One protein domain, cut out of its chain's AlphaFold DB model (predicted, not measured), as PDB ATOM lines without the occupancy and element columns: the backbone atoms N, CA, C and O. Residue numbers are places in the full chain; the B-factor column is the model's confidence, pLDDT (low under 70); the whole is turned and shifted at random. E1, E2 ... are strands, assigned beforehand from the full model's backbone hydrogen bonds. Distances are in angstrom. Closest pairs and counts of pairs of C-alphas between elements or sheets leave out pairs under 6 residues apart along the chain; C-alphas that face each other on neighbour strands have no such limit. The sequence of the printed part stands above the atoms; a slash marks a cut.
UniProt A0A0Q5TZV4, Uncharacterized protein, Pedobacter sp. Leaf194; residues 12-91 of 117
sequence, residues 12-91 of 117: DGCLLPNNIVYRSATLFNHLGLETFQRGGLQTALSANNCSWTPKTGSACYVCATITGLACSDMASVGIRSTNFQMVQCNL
ATOM      1  N   ASP A  12     -42.315 -17.256  29.584       91.62
ATOM      2  CA  ASP A  12     -41.524 -18.465  29.374       91.62
ATOM      3  C   ASP A  12     -41.480 -18.803  27.893       91.62
ATOM      4  O   ASP A  12     -42.517 -18.798  27.222       91.62
ATOM      5  N   GLY A  13     -40.299 -19.131  27.373       92.50
ATOM      6  CA  GLY A  13     -40.204 -19.589  25.995       92.50
ATOM      7  C   GLY A  13     -38.811 -19.547  25.394       92.50
ATOM      8  O   GLY A  13     -37.803 -19.664  26.090       92.50
ATOM      9  N   CYS A  14     -38.783 -19.389  24.073       92.88
ATOM     10  CA  CYS A  14     -37.592 -19.275  23.245       92.88
ATOM     11  C   CYS A  14     -37.546 -17.909  22.558       92.88
ATOM     12  O   CYS A  14     -38.388 -17.607  21.713       92.88
ATOM     13  N   LEU A  15     -36.567 -17.084  22.915       94.19
ATOM     14  CA  LEU A  15     -36.318 -15.784  22.311       94.19
ATOM     15  C   LEU A  15     -35.446 -15.934  21.063       94.19
ATOM     16  O   LEU A  15     -34.301 -16.384  21.152       94.19
ATOM     17  N   LEU A  16     -35.960 -15.503  19.915       93.31
ATOM     18  CA  LEU A  16     -35.176 -15.365  18.688       93.31
ATOM     19  C   LEU A  16     -34.583 -13.946  18.546       93.31
ATOM     20  O   LEU A  16     -35.076 -12.998  19.165       93.31
ATOM     21  N   PRO A  17     -33.579 -13.756  17.664       90.25
ATOM     22  CA  PRO A  17     -33.009 -12.436  17.359       90.25
ATOM     23  C   PRO A  17     -34.015 -11.400  16.831       90.25
ATOM     24  O   PRO A  17     -33.722 -10.209  16.816       90.25
ATOM     25  N   ASN A  18     -35.210 -11.830  16.415       90.75
ATOM     26  CA  ASN A  18     -36.305 -10.958  15.986       90.75
ATOM     27  C   ASN A  18     -37.089 -10.322  17.153       90.75
ATOM     28  O   ASN A  18     -38.123  -9.708  16.906       90.75
ATOM     29  N   ASN A  19     -36.625 -10.461  18.402       90.75
ATOM     30  CA  ASN A  19     -37.267  -9.917  19.604       90.75
ATOM     31  C   ASN A  19     -38.664 -10.495  19.907       90.75
ATOM     32  O   ASN A  19     -39.485  -9.851  20.568       90.75
ATOM     33  N   ILE A  20     -38.923 -11.728  19.468       92.50
ATOM     34  CA  ILE A  20     -40.156 -12.464  19.754       92.50
ATOM     35  C   ILE A  20     -39.830 -13.685  20.618       92.50
ATOM     36  O   ILE A  20     -38.916 -14.452  20.307       92.50
ATOM     37  N   VAL A  21     -40.602 -13.866  21.691       93.44
ATOM     38  CA  VAL A  21     -40.558 -15.052  22.553       93.44
ATOM     39  C   VAL A  21     -41.616 -16.043  22.080       93.44
ATOM     40  O   VAL A  21     -42.815 -15.781  22.180       93.44
ATOM     41  N   TYR A  22     -41.185 -17.188  21.568       92.81
ATOM     42  CA  TYR A  22     -42.056 -18.292  21.167       92.81
ATOM     43  C   TYR A  22     -42.351 -19.172  22.375       92.81
ATOM     44  O   TYR A  22     -41.435 -19.580  23.081       92.81
ATOM     45  N   ARG A  23     -43.629 -19.460  22.617       91.38
ATOM     46  CA  ARG A  23     -44.112 -20.094  23.854       91.38
ATOM     47  C   ARG A  23     -44.714 -21.476  23.640       91.38
ATOM     48  O   ARG A  23     -44.792 -22.259  24.579       91.38
ATOM     49  N   SER A  24     -45.147 -21.787  22.420       85.38
ATOM     50  CA  SER A  24     -45.679 -23.111  22.081       85.38
ATOM     51  C   SER A  24     -44.558 -24.136  21.953       85.38
ATOM     52  O   SER A  24     -44.095 -24.411  20.846       85.38
ATOM     53  N   ALA A  25     -44.125 -24.676  23.092       79.75
ATOM     54  CA  ALA A  25     -43.202 -25.796  23.158       79.75
ATOM     55  C   ALA A  25     -43.930 -27.113  22.862       79.75
ATOM     56  O   ALA A  25     -45.009 -27.384  23.387       79.75
ATOM     57  N   THR A  26     -43.311 -27.948  22.041       76.88
ATOM     58  CA  THR A  26     -43.668 -29.350  21.840       76.88
ATOM     59  C   THR A  26     -42.514 -30.183  22.379       76.88
ATOM     60  O   THR A  26     -41.367 -30.034  21.953       76.88
ATOM     61  N   LEU A  27     -42.813 -31.008  23.383       68.31
ATOM     62  CA  LEU A  27     -41.852 -31.912  24.006       68.31
ATOM     63  C   LEU A  27     -41.707 -33.161  23.140       68.31
ATOM     64  O   LEU A  27     -42.647 -33.950  23.019       68.31
ATOM     65  N   PHE A  28     -40.517 -33.385  22.587       69.94
ATOM     66  CA  PHE A  28     -40.188 -34.680  22.009       69.94
ATOM     67  C   PHE A  28     -39.662 -35.597  23.112       69.94
ATOM     68  O   PHE A  28     -38.460 -35.661  23.378       69.94
ATOM     69  N   ASN A  29     -40.585 -36.332  23.743       50.56
ATOM     70  CA  ASN A  29     -40.313 -37.266  24.848       50.56
ATOM     71  C   ASN A  29     -39.201 -38.294  24.556       50.56
ATOM     72  O   ASN A  29     -38.666 -38.879  25.490       50.56
ATOM     73  N   HIS A  30     -38.830 -38.513  23.290       53.34
ATOM     74  CA  HIS A  30     -37.848 -39.526  22.902       53.34
ATOM     75  C   HIS A  30     -36.402 -39.017  22.742       53.34
ATOM     76  O   HIS A  30     -35.488 -39.833  22.663       53.34
ATOM     77  N   LEU A  31     -36.184 -37.695  22.690       65.12
ATOM     78  CA  LEU A  31     -34.853 -37.073  22.534       65.12
ATOM     79  C   LEU A  31     -34.547 -36.016  23.605       65.12
ATOM     80  O   LEU A  31     -33.447 -35.471  23.624       65.12
ATOM     81  N   GLY A  32     -35.514 -35.686  24.469       65.00
ATOM     82  CA  GLY A  32     -35.365 -34.613  25.457       65.00
ATOM     83  C   GLY A  32     -35.192 -33.224  24.831       65.00
ATOM     84  O   GLY A  32     -34.820 -32.283  25.528       65.00
ATOM     85  N   LEU A  33     -35.447 -33.087  23.525       73.00
ATOM     86  CA  LEU A  33     -35.420 -31.810  22.825       73.00
ATOM     87  C   LEU A  33     -36.795 -31.152  22.895       73.00
ATOM     88  O   LEU A  33     -37.810 -31.722  22.489       73.00
ATOM     89  N   GLU A  34     -36.802 -29.914  23.367       77.94
ATOM     90  CA  GLU A  34     -37.957 -29.033  23.297       77.94
ATOM     91  C   GLU A  34     -37.826 -28.133  22.077       77.94
ATOM     92  O   GLU A  34     -36.900 -27.322  21.974       77.94
ATOM     93  N   THR A  35     -38.776 -28.261  21.158       84.06
ATOM     94  CA  THR A  35     -38.874 -27.373  20.001       84.06
ATOM     95  C   THR A  35     -40.095 -26.493  20.110       84.06
ATOM     96  O   THR A  35     -41.133 -26.902  20.623       84.06
ATOM     97  N   PHE A  36     -39.980 -25.285  19.588       87.81
ATOM     98  CA  PHE A  36     -41.050 -24.308  19.574       87.81
ATOM     99  C   PHE A  36     -41.601 -24.166  18.161       87.81
ATOM    100  O   PHE A  36     -40.841 -24.178  17.196       87.81
ATOM    101  N   GLN A  37     -42.911 -23.996  18.019       87.06
ATOM    102  CA  GLN A  37     -43.523 -23.765  16.711       87.06
ATOM    103  C   GLN A  37     -43.699 -22.267  16.442       87.06
ATOM    104  O   GLN A  37     -44.281 -21.545  17.251       87.06
ATOM    105  N   ARG A  38     -43.253 -21.804  15.269       86.44
ATOM    106  CA  ARG A  38     -43.340 -20.401  14.840       86.44
ATOM    107  C   ARG A  38     -44.785 -19.926  14.690       86.44
ATOM    108  O   ARG A  38     -45.080 -18.788  15.021       86.44
ATOM    109  N   GLY A  39     -45.671 -20.794  14.204       83.25
ATOM    110  CA  GLY A  39     -47.106 -20.510  14.074       83.25
ATOM    111  C   GLY A  39     -47.910 -20.630  15.376       83.25
ATOM    112  O   GLY A  39     -49.129 -20.511  15.333       83.25
ATOM    113  N   GLY A  40     -47.261 -20.923  16.507       85.00
ATOM    114  CA  GLY A  40     -47.921 -21.081  17.800       85.00
ATOM    115  C   GLY A  40     -48.075 -19.777  18.588       85.00
ATOM    116  O   GLY A  40     -47.977 -18.668  18.061       85.00
ATOM    117  N   LEU A  41     -48.288 -19.921  19.897       90.31
ATOM    118  CA  LEU A  41     -48.299 -18.815  20.845       90.31
ATOM    119  C   LEU A  41     -46.927 -18.147  20.871       90.31
ATOM    120  O   LEU A  41     -45.902 -18.786  21.121       90.31
ATOM    121  N   GLN A  42     -46.932 -16.837  20.667       92.56
ATOM    122  CA  GLN A  42     -45.746 -16.001  20.689       92.56
ATOM    123  C   GLN A  42     -46.045 -14.688  21.407       92.56
ATOM    124  O   GLN A  42     -47.189 -14.241  21.491       92.56
ATOM    125  N   THR A  43     -45.010 -14.064  21.947       92.88
ATOM    126  CA  THR A  43     -45.100 -12.763  22.599       92.88
ATOM    127  C   THR A  43     -44.012 -11.871  22.031       92.88
ATOM    128  O   THR A  43     -42.821 -12.116  22.217       92.88
ATOM    129  N   ALA A  44     -44.435 -10.857  21.283       91.62
ATOM    130  CA  ALA A  44     -43.549  -9.822  20.780       91.62
ATOM    131  C   ALA A  44     -43.278  -8.777  21.866       91.62
ATOM    132  O   ALA A  44     -44.014  -8.665  22.850       91.62
ATOM    133  N   LEU A  45     -42.217  -8.003  21.666       88.81
ATOM    134  CA  LEU A  45     -41.921  -6.840  22.486       88.81
ATOM    135  C   LEU A  45     -43.098  -5.847  22.450       88.81
ATOM    136  O   LEU A  45     -43.596  -5.517  21.375       88.81
ATOM    137  N   SER A  46     -43.553  -5.380  23.613       87.88
ATOM    138  CA  SER A  46     -44.622  -4.375  23.675       87.88
ATOM    139  C   SER A  46     -44.084  -2.962  23.428       87.88
ATOM    140  O   SER A  46     -42.878  -2.715  23.519       87.88
ATOM    141  N   ALA A  47     -44.984  -2.020  23.134       80.69
ATOM    142  CA  ALA A  47     -44.630  -0.615  22.944       80.69
ATOM    143  C   ALA A  47     -43.845  -0.058  24.152       80.69
ATOM    144  O   ALA A  47     -44.118  -0.417  25.298       80.69
ATOM    145  N   ASN A  48     -42.876   0.825  23.889       82.06
ATOM    146  CA  ASN A  48     -41.957   1.427  24.875       82.06
ATOM    147  C   ASN A  48     -40.966   0.464  25.551       82.06
ATOM    148  O   ASN A  48     -40.269   0.859  26.487       82.06
ATOM    149  N   ASN A  49     -40.863  -0.778  25.081       87.12
ATOM    150  CA  ASN A  49     -39.800  -1.689  25.478       87.12
ATOM    151  C   ASN A  49     -38.765  -1.807  24.354       87.12
ATOM    152  O   ASN A  49     -39.089  -1.659  23.178       87.12
ATOM    153  N   CYS A  50     -37.511  -2.051  24.729       87.50
ATOM    154  CA  CYS A  50     -36.369  -2.055  23.809       87.50
ATOM    155  C   CYS A  50     -35.716  -3.431  23.673       87.50
ATOM    156  O   CYS A  50     -35.054  -3.716  22.678       87.50
ATOM    157  N   SER A  51     -35.837  -4.281  24.692       90.19
ATOM    158  CA  SER A  51     -35.236  -5.611  24.663       90.19
ATOM    159  C   SER A  51     -35.894  -6.558  25.656       90.19
ATOM    160  O   SER A  51     -36.688  -6.139  26.495       90.19
ATOM    161  N   TRP A  52     -35.542  -7.834  25.554       91.88
ATOM    162  CA  TRP A  52     -35.864  -8.856  26.541       91.88
ATOM    163  C   TRP A  52     -34.661  -9.133  27.446       91.88
ATOM    164  O   TRP A  52     -33.507  -9.043  27.016       91.88
ATOM    165  N   THR A  53     -34.936  -9.518  28.687       90.56
ATOM    166  CA  THR A  53     -33.959 -10.051  29.647       90.56
ATOM    167  C   THR A  53     -34.501 -11.325  30.283       90.56
ATOM    168  O   THR A  53     -35.704 -11.383  30.489       90.56
ATOM    169  N   PRO A  54     -33.672 -12.329  30.606       85.25
ATOM    170  CA  PRO A  54     -32.228 -12.385  30.378       85.25
ATOM    171  C   PRO A  54     -31.886 -12.603  28.896       85.25
ATOM    172  O   PRO A  54     -32.645 -13.217  28.159       85.25
ATOM    173  N   LYS A  55     -30.726 -12.108  28.446       81.38
ATOM    174  CA  LYS A  55     -30.189 -12.389  27.095       81.38
ATOM    175  C   LYS A  55     -29.293 -13.632  27.065       81.38
ATOM    176  O   LYS A  55     -28.561 -13.847  26.108       81.38
ATOM    177  N   THR A  56     -29.305 -14.406  28.141       85.25
ATOM    178  CA  THR A  56     -28.488 -15.597  28.348       85.25
ATOM    179  C   THR A  56     -29.391 -16.730  28.816       85.25
ATOM    180  O   THR A  56     -30.393 -16.500  29.492       85.25
ATOM    181  N   GLY A  57     -29.055 -17.952  28.421       87.12
ATOM    182  CA  GLY A  57     -29.872 -19.135  28.664       87.12
ATOM    183  C   GLY A  57     -29.402 -20.304  27.806       87.12
ATOM    184  O   GLY A  57     -28.401 -20.194  27.095       87.12
ATOM    185  N   SER A  58     -30.119 -21.424  27.869       89.69
ATOM    186  CA  SER A  58     -29.833 -22.574  27.009       89.69
ATOM    187  C   SER A  58     -30.291 -22.304  25.578       89.69
ATOM    188  O   SER A  58     -31.232 -21.544  25.354       89.69
ATOM    189  N   ALA A  59     -29.660 -22.942  24.595       89.50
ATOM    190  CA  ALA A  59     -30.145 -22.871  23.223       89.50
ATOM    191  C   ALA A  59     -31.551 -23.490  23.113       89.50
ATOM    192  O   ALA A  59     -31.883 -24.454  23.805       89.50
ATOM    193  N   CYS A  60     -32.371 -22.932  22.231       89.06
ATOM    194  CA  CYS A  60     -33.657 -23.499  21.839       89.06
ATOM    195  C   CYS A  60     -33.868 -23.359  20.339       89.06
ATOM    196  O   CYS A  60     -33.216 -22.553  19.675       89.06
ATOM    197  N   TYR A  61     -34.802 -24.149  19.818       88.69
ATOM    198  CA  TYR A  61     -35.044 -24.270  18.389       88.69
ATOM    199  C   TYR A  61     -36.493 -23.922  18.078       88.69
ATOM    200  O   TYR A  61     -37.412 -24.490  18.669       88.69
ATOM    201  N   VAL A  62     -36.692 -22.991  17.146       89.56
ATOM    202  CA  VAL A  62     -38.011 -22.598  16.646       89.56
ATOM    203  C   VAL A  62     -38.176 -23.088  15.211       89.56
ATOM    204  O   VAL A  62     -37.439 -22.676  14.316       89.56
ATOM    205  N   CYS A  63     -39.175 -23.931  14.994       89.00
ATOM    206  CA  CYS A  63     -39.536 -24.545  13.722       89.00
ATOM    207  C   CYS A  63     -40.657 -23.777  13.030       89.00
ATOM    208  O   CYS A  63     -41.606 -23.359  13.689       89.00
ATOM    209  N   ALA A  64     -40.594 -23.620  11.706       85.94
ATOM    210  CA  ALA A  64     -41.730 -23.083  10.953       85.94
ATOM    211  C   ALA A  64     -42.924 -24.048  11.017       85.94
ATOM    212  O   ALA A  64     -44.007 -23.662  11.460       85.94
ATOM    213  N   THR A  65     -42.666 -25.317  10.698       81.94
ATOM    214  CA  THR A  65     -43.641 -26.405  10.765       81.94
ATOM    215  C   THR A  65     -43.042 -27.592  11.514       81.94
ATOM    216  O   THR A  65     -41.866 -27.924  11.341       81.94
ATOM    217  N   ILE A  66     -43.854 -28.222  12.364       78.69
ATOM    218  CA  ILE A  66     -43.509 -29.466  13.052       78.69
ATOM    219  C   ILE A  66     -44.342 -30.575  12.413       78.69
ATOM    220  O   ILE A  66     -45.570 -30.544  12.480       78.69
ATOM    221  N   THR A  67     -43.683 -31.537  11.771       78.00
ATOM    222  CA  THR A  67     -44.327 -32.708  11.167       78.00
ATOM    223  C   THR A  67     -43.899 -33.958  11.926       78.00
ATOM    224  O   THR A  67     -42.760 -34.420  11.848       78.00
ATOM    225  N   GLY A  68     -44.822 -34.510  12.716       74.12
ATOM    226  CA  GLY A  68     -44.523 -35.633  13.603       74.12
ATOM    227  C   GLY A  68     -43.477 -35.258  14.657       74.12
ATOM    228  O   GLY A  68     -43.753 -34.443  15.533       74.12
ATOM    229  N   LEU A  69     -42.288 -35.866  14.568       67.44
ATOM    230  CA  LEU A  69     -41.161 -35.677  15.497       67.44
ATOM    231  C   LEU A  69     -40.051 -34.760  14.952       67.44
ATOM    232  O   LEU A  69     -39.011 -34.621  15.593       67.44
ATOM    233  N   ALA A  70     -40.233 -34.171  13.768       70.81
ATOM    234  CA  ALA A  70     -39.194 -33.407  13.090       70.81
ATOM    235  C   ALA A  70     -39.632 -31.974  12.761       70.81
ATOM    236  O   ALA A  70     -40.797 -31.679  12.491       70.81
ATOM    237  N   CYS A  71     -38.642 -31.085  12.754       77.69
ATOM    238  CA  CYS A  71     -38.740 -29.764  12.157       77.69
ATOM    239  C   CYS A  71     -38.723 -29.950  10.633       77.69
ATOM    240  O   CYS A  71     -37.720 -30.438  10.111       77.69
ATOM    241  N   SER A  72     -39.805 -29.623   9.916       75.62
ATOM    242  CA  SER A  72     -39.816 -29.830   8.454       75.62
ATOM    243  C   SER A  72     -38.943 -28.815   7.708       75.62
ATOM    244  O   SER A  72     -38.558 -29.068   6.574       75.62
ATOM    245  N   ASP A  73     -38.626 -27.691   8.359       77.12
ATOM    246  CA  ASP A  73     -37.858 -26.570   7.817       77.12
ATOM    247  C   ASP A  73     -36.666 -26.228   8.725       77.12
ATOM    248  O   ASP A  73     -36.590 -26.676   9.870       77.12
ATOM    249  N   MET A  74     -35.746 -25.384   8.240       74.00
ATOM    250  CA  MET A  74     -34.611 -24.892   9.031       74.00
ATOM    251  C   MET A  74     -35.074 -24.287  10.365       74.00
ATOM    252  O   MET A  74     -35.745 -23.250  10.408       74.00
ATOM    253  N   ALA A  75     -34.664 -24.922  11.464       82.19
ATOM    254  CA  ALA A  75     -34.896 -24.410  12.803       82.19
ATOM    255  C   ALA A  75     -34.088 -23.127  13.025       82.19
ATOM    256  O   ALA A  75     -32.881 -23.076  12.792       82.19
ATOM    257  N   SER A  76     -34.750 -22.083  13.516       89.62
ATOM    258  CA  SER A  76     -34.067 -20.885  14.002       89.62
ATOM    259  C   SER A  76     -33.573 -21.137  15.424       89.62
ATOM    260  O   SER A  76     -34.339 -21.616  16.261       89.62
ATOM    261  N   VAL A  77     -32.311 -20.815  15.695       90.38
ATOM    262  CA  VAL A  77     -31.724 -20.971  17.030       90.38
ATOM    263  C   VAL A  77     -31.955 -19.703  17.841       90.38
ATOM    264  O   VAL A  77     -31.691 -18.594  17.374       90.38
ATOM    265  N   GLY A  78     -32.462 -19.881  19.053       91.94
ATOM    266  CA  GLY A  78     -32.715 -18.824  20.019       91.94
ATOM    267  C   GLY A  78     -32.182 -19.169  21.402       91.94
ATOM    268  O   GLY A  78     -31.431 -20.128  21.585       91.94
ATOM    269  N   ILE A  79     -32.609 -18.378  22.381       93.06
ATOM    270  CA  ILE A  79     -32.249 -18.526  23.790       93.06
ATOM    271  C   ILE A  79     -33.504 -18.859  24.587       93.06
ATOM    272  O   ILE A  79     -34.526 -18.193  24.446       93.06
ATOM    273  N   ARG A  80     -33.437 -19.884  25.429       91.56
ATOM    274  CA  ARG A  80     -34.526 -20.301  26.307       91.56
ATOM    275  C   ARG A  80     -34.389 -19.649  27.672       91.56
ATOM    276  O   ARG A  80     -33.305 -19.642  28.253       91.56
ATOM    277  N   SER A  81     -35.506 -19.174  28.204       92.19
ATOM    278  CA  SER A  81     -35.621 -18.725  29.588       92.19
ATOM    279  C   SER A  81     -37.047 -18.936  30.091       92.19
ATOM    280  O   SER A  81     -38.002 -18.931  29.313       92.19
ATOM    281  N   THR A  82     -37.175 -19.113  31.403       89.88
ATOM    282  CA  THR A  82     -38.445 -19.193  32.142       89.88
ATOM    283  C   THR A  82     -38.775 -17.872  32.844       89.88
ATOM    284  O   THR A  82     -39.429 -17.847  33.883       89.88
ATOM    285  N   ASN A  83     -38.171 -16.769  32.404       90.69
ATOM    286  CA  ASN A  83     -38.403 -15.460  33.001       90.69
ATOM    287  C   ASN A  83     -37.996 -14.345  32.034       90.69
ATOM    288  O   ASN A  83     -37.172 -13.494  32.374       90.69
ATOM    289  N   PHE A  84     -38.502 -14.373  30.799       91.88
ATOM    290  CA  PHE A  84     -38.302 -13.238  29.908       91.88
ATOM    291  C   PHE A  84     -39.110 -12.039  30.393       91.88
ATOM    292  O   PHE A  84     -40.336 -12.068  30.442       91.88
ATOM    293  N   GLN A  85     -38.401 -10.972  30.719       91.94
ATOM    294  CA  GLN A  85     -38.927  -9.690  31.142       91.94
ATOM    295  C   GLN A  85     -38.599  -8.643  30.089       91.94
ATOM    296  O   GLN A  85     -37.475  -8.578  29.577       91.94
ATOM    297  N   MET A  86     -39.588  -7.819  29.763       90.31
ATOM    298  CA  MET A  86     -39.378  -6.691  28.870       90.31
ATOM    299  C   MET A  86     -38.598  -5.596  29.595       90.31
ATOM    300  O   MET A  86     -38.949  -5.177  30.697       90.31
ATOM    301  N   VAL A  87     -37.538  -5.123  28.953       87.44
ATOM    302  CA  VAL A  87     -36.774  -3.965  29.398       87.44
ATOM    303  C   VAL A  87     -37.381  -2.739  28.748       87.44
ATOM    304  O   VAL A  87     -37.315  -2.586  27.521       87.44
ATOM    305  N   GLN A  88     -37.934  -1.858  29.576       85.00
ATOM    306  CA  GLN A  88     -38.395  -0.555  29.120       85.00
ATOM    307  C   GLN A  88     -37.240   0.206  28.475       85.00
ATOM    308  O   GLN A  88     -36.110   0.187  28.970       85.00
ATOM    309  N   CYS A  89     -37.539   0.906  27.386       83.31
ATOM    310  CA  CYS A  89     -36.676   1.936  26.828       83.31
ATOM    311  C   CYS A  89     -36.621   3.108  27.820       83.31
ATOM    312  O   CYS A  89     -37.304   4.114  27.643       83.31
ATOM    313  N   ASN A  90     -35.925   2.945  28.943       66.94
ATOM    314  CA  ASN A  90     -36.043   3.864  30.065       66.94
ATOM    315  C   ASN A  90     -34.891   4.873  30.058       66.94
ATOM    316  O   ASN A  90     -33.737   4.467  30.167       66.94
ATOM    317  N   LEU A  91     -35.232   6.164  29.943       56.59
ATOM    318  CA  LEU A  91     -34.868   7.263  30.866       56.59
ATOM    319  C   LEU A  91     -34.934   8.651  30.203       56.59
ATOM    320  O   LEU A  91     -35.158   9.636  30.907       56.59
TER     321      LEU A  91
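What this domain is: This is residues 12 to 91 of the 117 residues of an uncharacterized protein of Pedobacter sp. Leaf194 (UniProt A0A0Q5TZV4). A long, strongly twisted sheet of eight strands makes a rod, with the long, sharply bent strand E8 running through much of it: the first part of E8 sits between E7 and E1, and its last part pairs with E6 towards one end. At the other end lie the tip of the hairpin E3 and E4 and the tip of the long loop between E7 and E8. The printed part has 80 residues, with no named helix and eight named strands, E1 to E8 along the chain; the sheet is branched and mixed, and the class is all strand. The whole is compact, with a radius of gyration of the C-alphas of 13.1 A, and spans 47 by 20 by 17 A.

How they stand to each other: E8, residues 76 to 88, has three neighbours in staggered pairing and bends by 96 degrees at residue 82. Over its residues 76 to 80 it pairs with E7, residues 58 to 63, in an antiparallel hairpin; N 78 and O 60 are 2.8 A apart. On the other side of E8 is E1, residues 12 to 15, antiparallel, with N 15 and O 79 at 2.8 A. Beyond the bend, E8 is antiparallel to the edge strand E6, residues 49 to 53, with N 85 and O 53 at 2.7 A. E1 forms a hairpin with E2, residues 20 to 22, with N 14 and O 22 at 2.8 A. On the other side of E2 is the edge strand E5, residues 42 to 44, antiparallel, with N 43 and O 21 at 2.8 A. E7 is parallel to E4, residues 33 to 37, with N 36 and O 61 at 2.8 A. E4 forms a hairpin with the edge strand E3, residues 25 to 28, with N 26 and O 35 at 2.8 A. E2 runs on into E3 across a break of 2 residues, at 41 degrees. The closest C-alphas of E1 and E7, those of Cys 14 and Cys 60, are 5.9 A apart. E3 and E6 are apart.

Where its parts are: E1 begins at C-alpha 12, (-41.524, -18.465, 29.374), and is 9.2 A long. E8 is 25.7 A long and ends at C-alpha 88, (-38.395, -0.555, 29.120). E7 measures 16.6 A, E4 13.0 A, E6 11.0 A, E3 9.5 A, E5 6.6 A and E2 6.3 A.

The domain as a whole: The two C-alphas farthest apart, those of His 30 and Leu 91, are 47.6 A apart. The printed part has no cut. The link from E7 to E8 is long, 12 residues, and in it residues 66 to 67 pair with 70 to 71, antiparallel; the other links are tight. The mean pLDDT of the printed part is 84.0; residues 27 to 32, 69 and 90 to 91 are under 70.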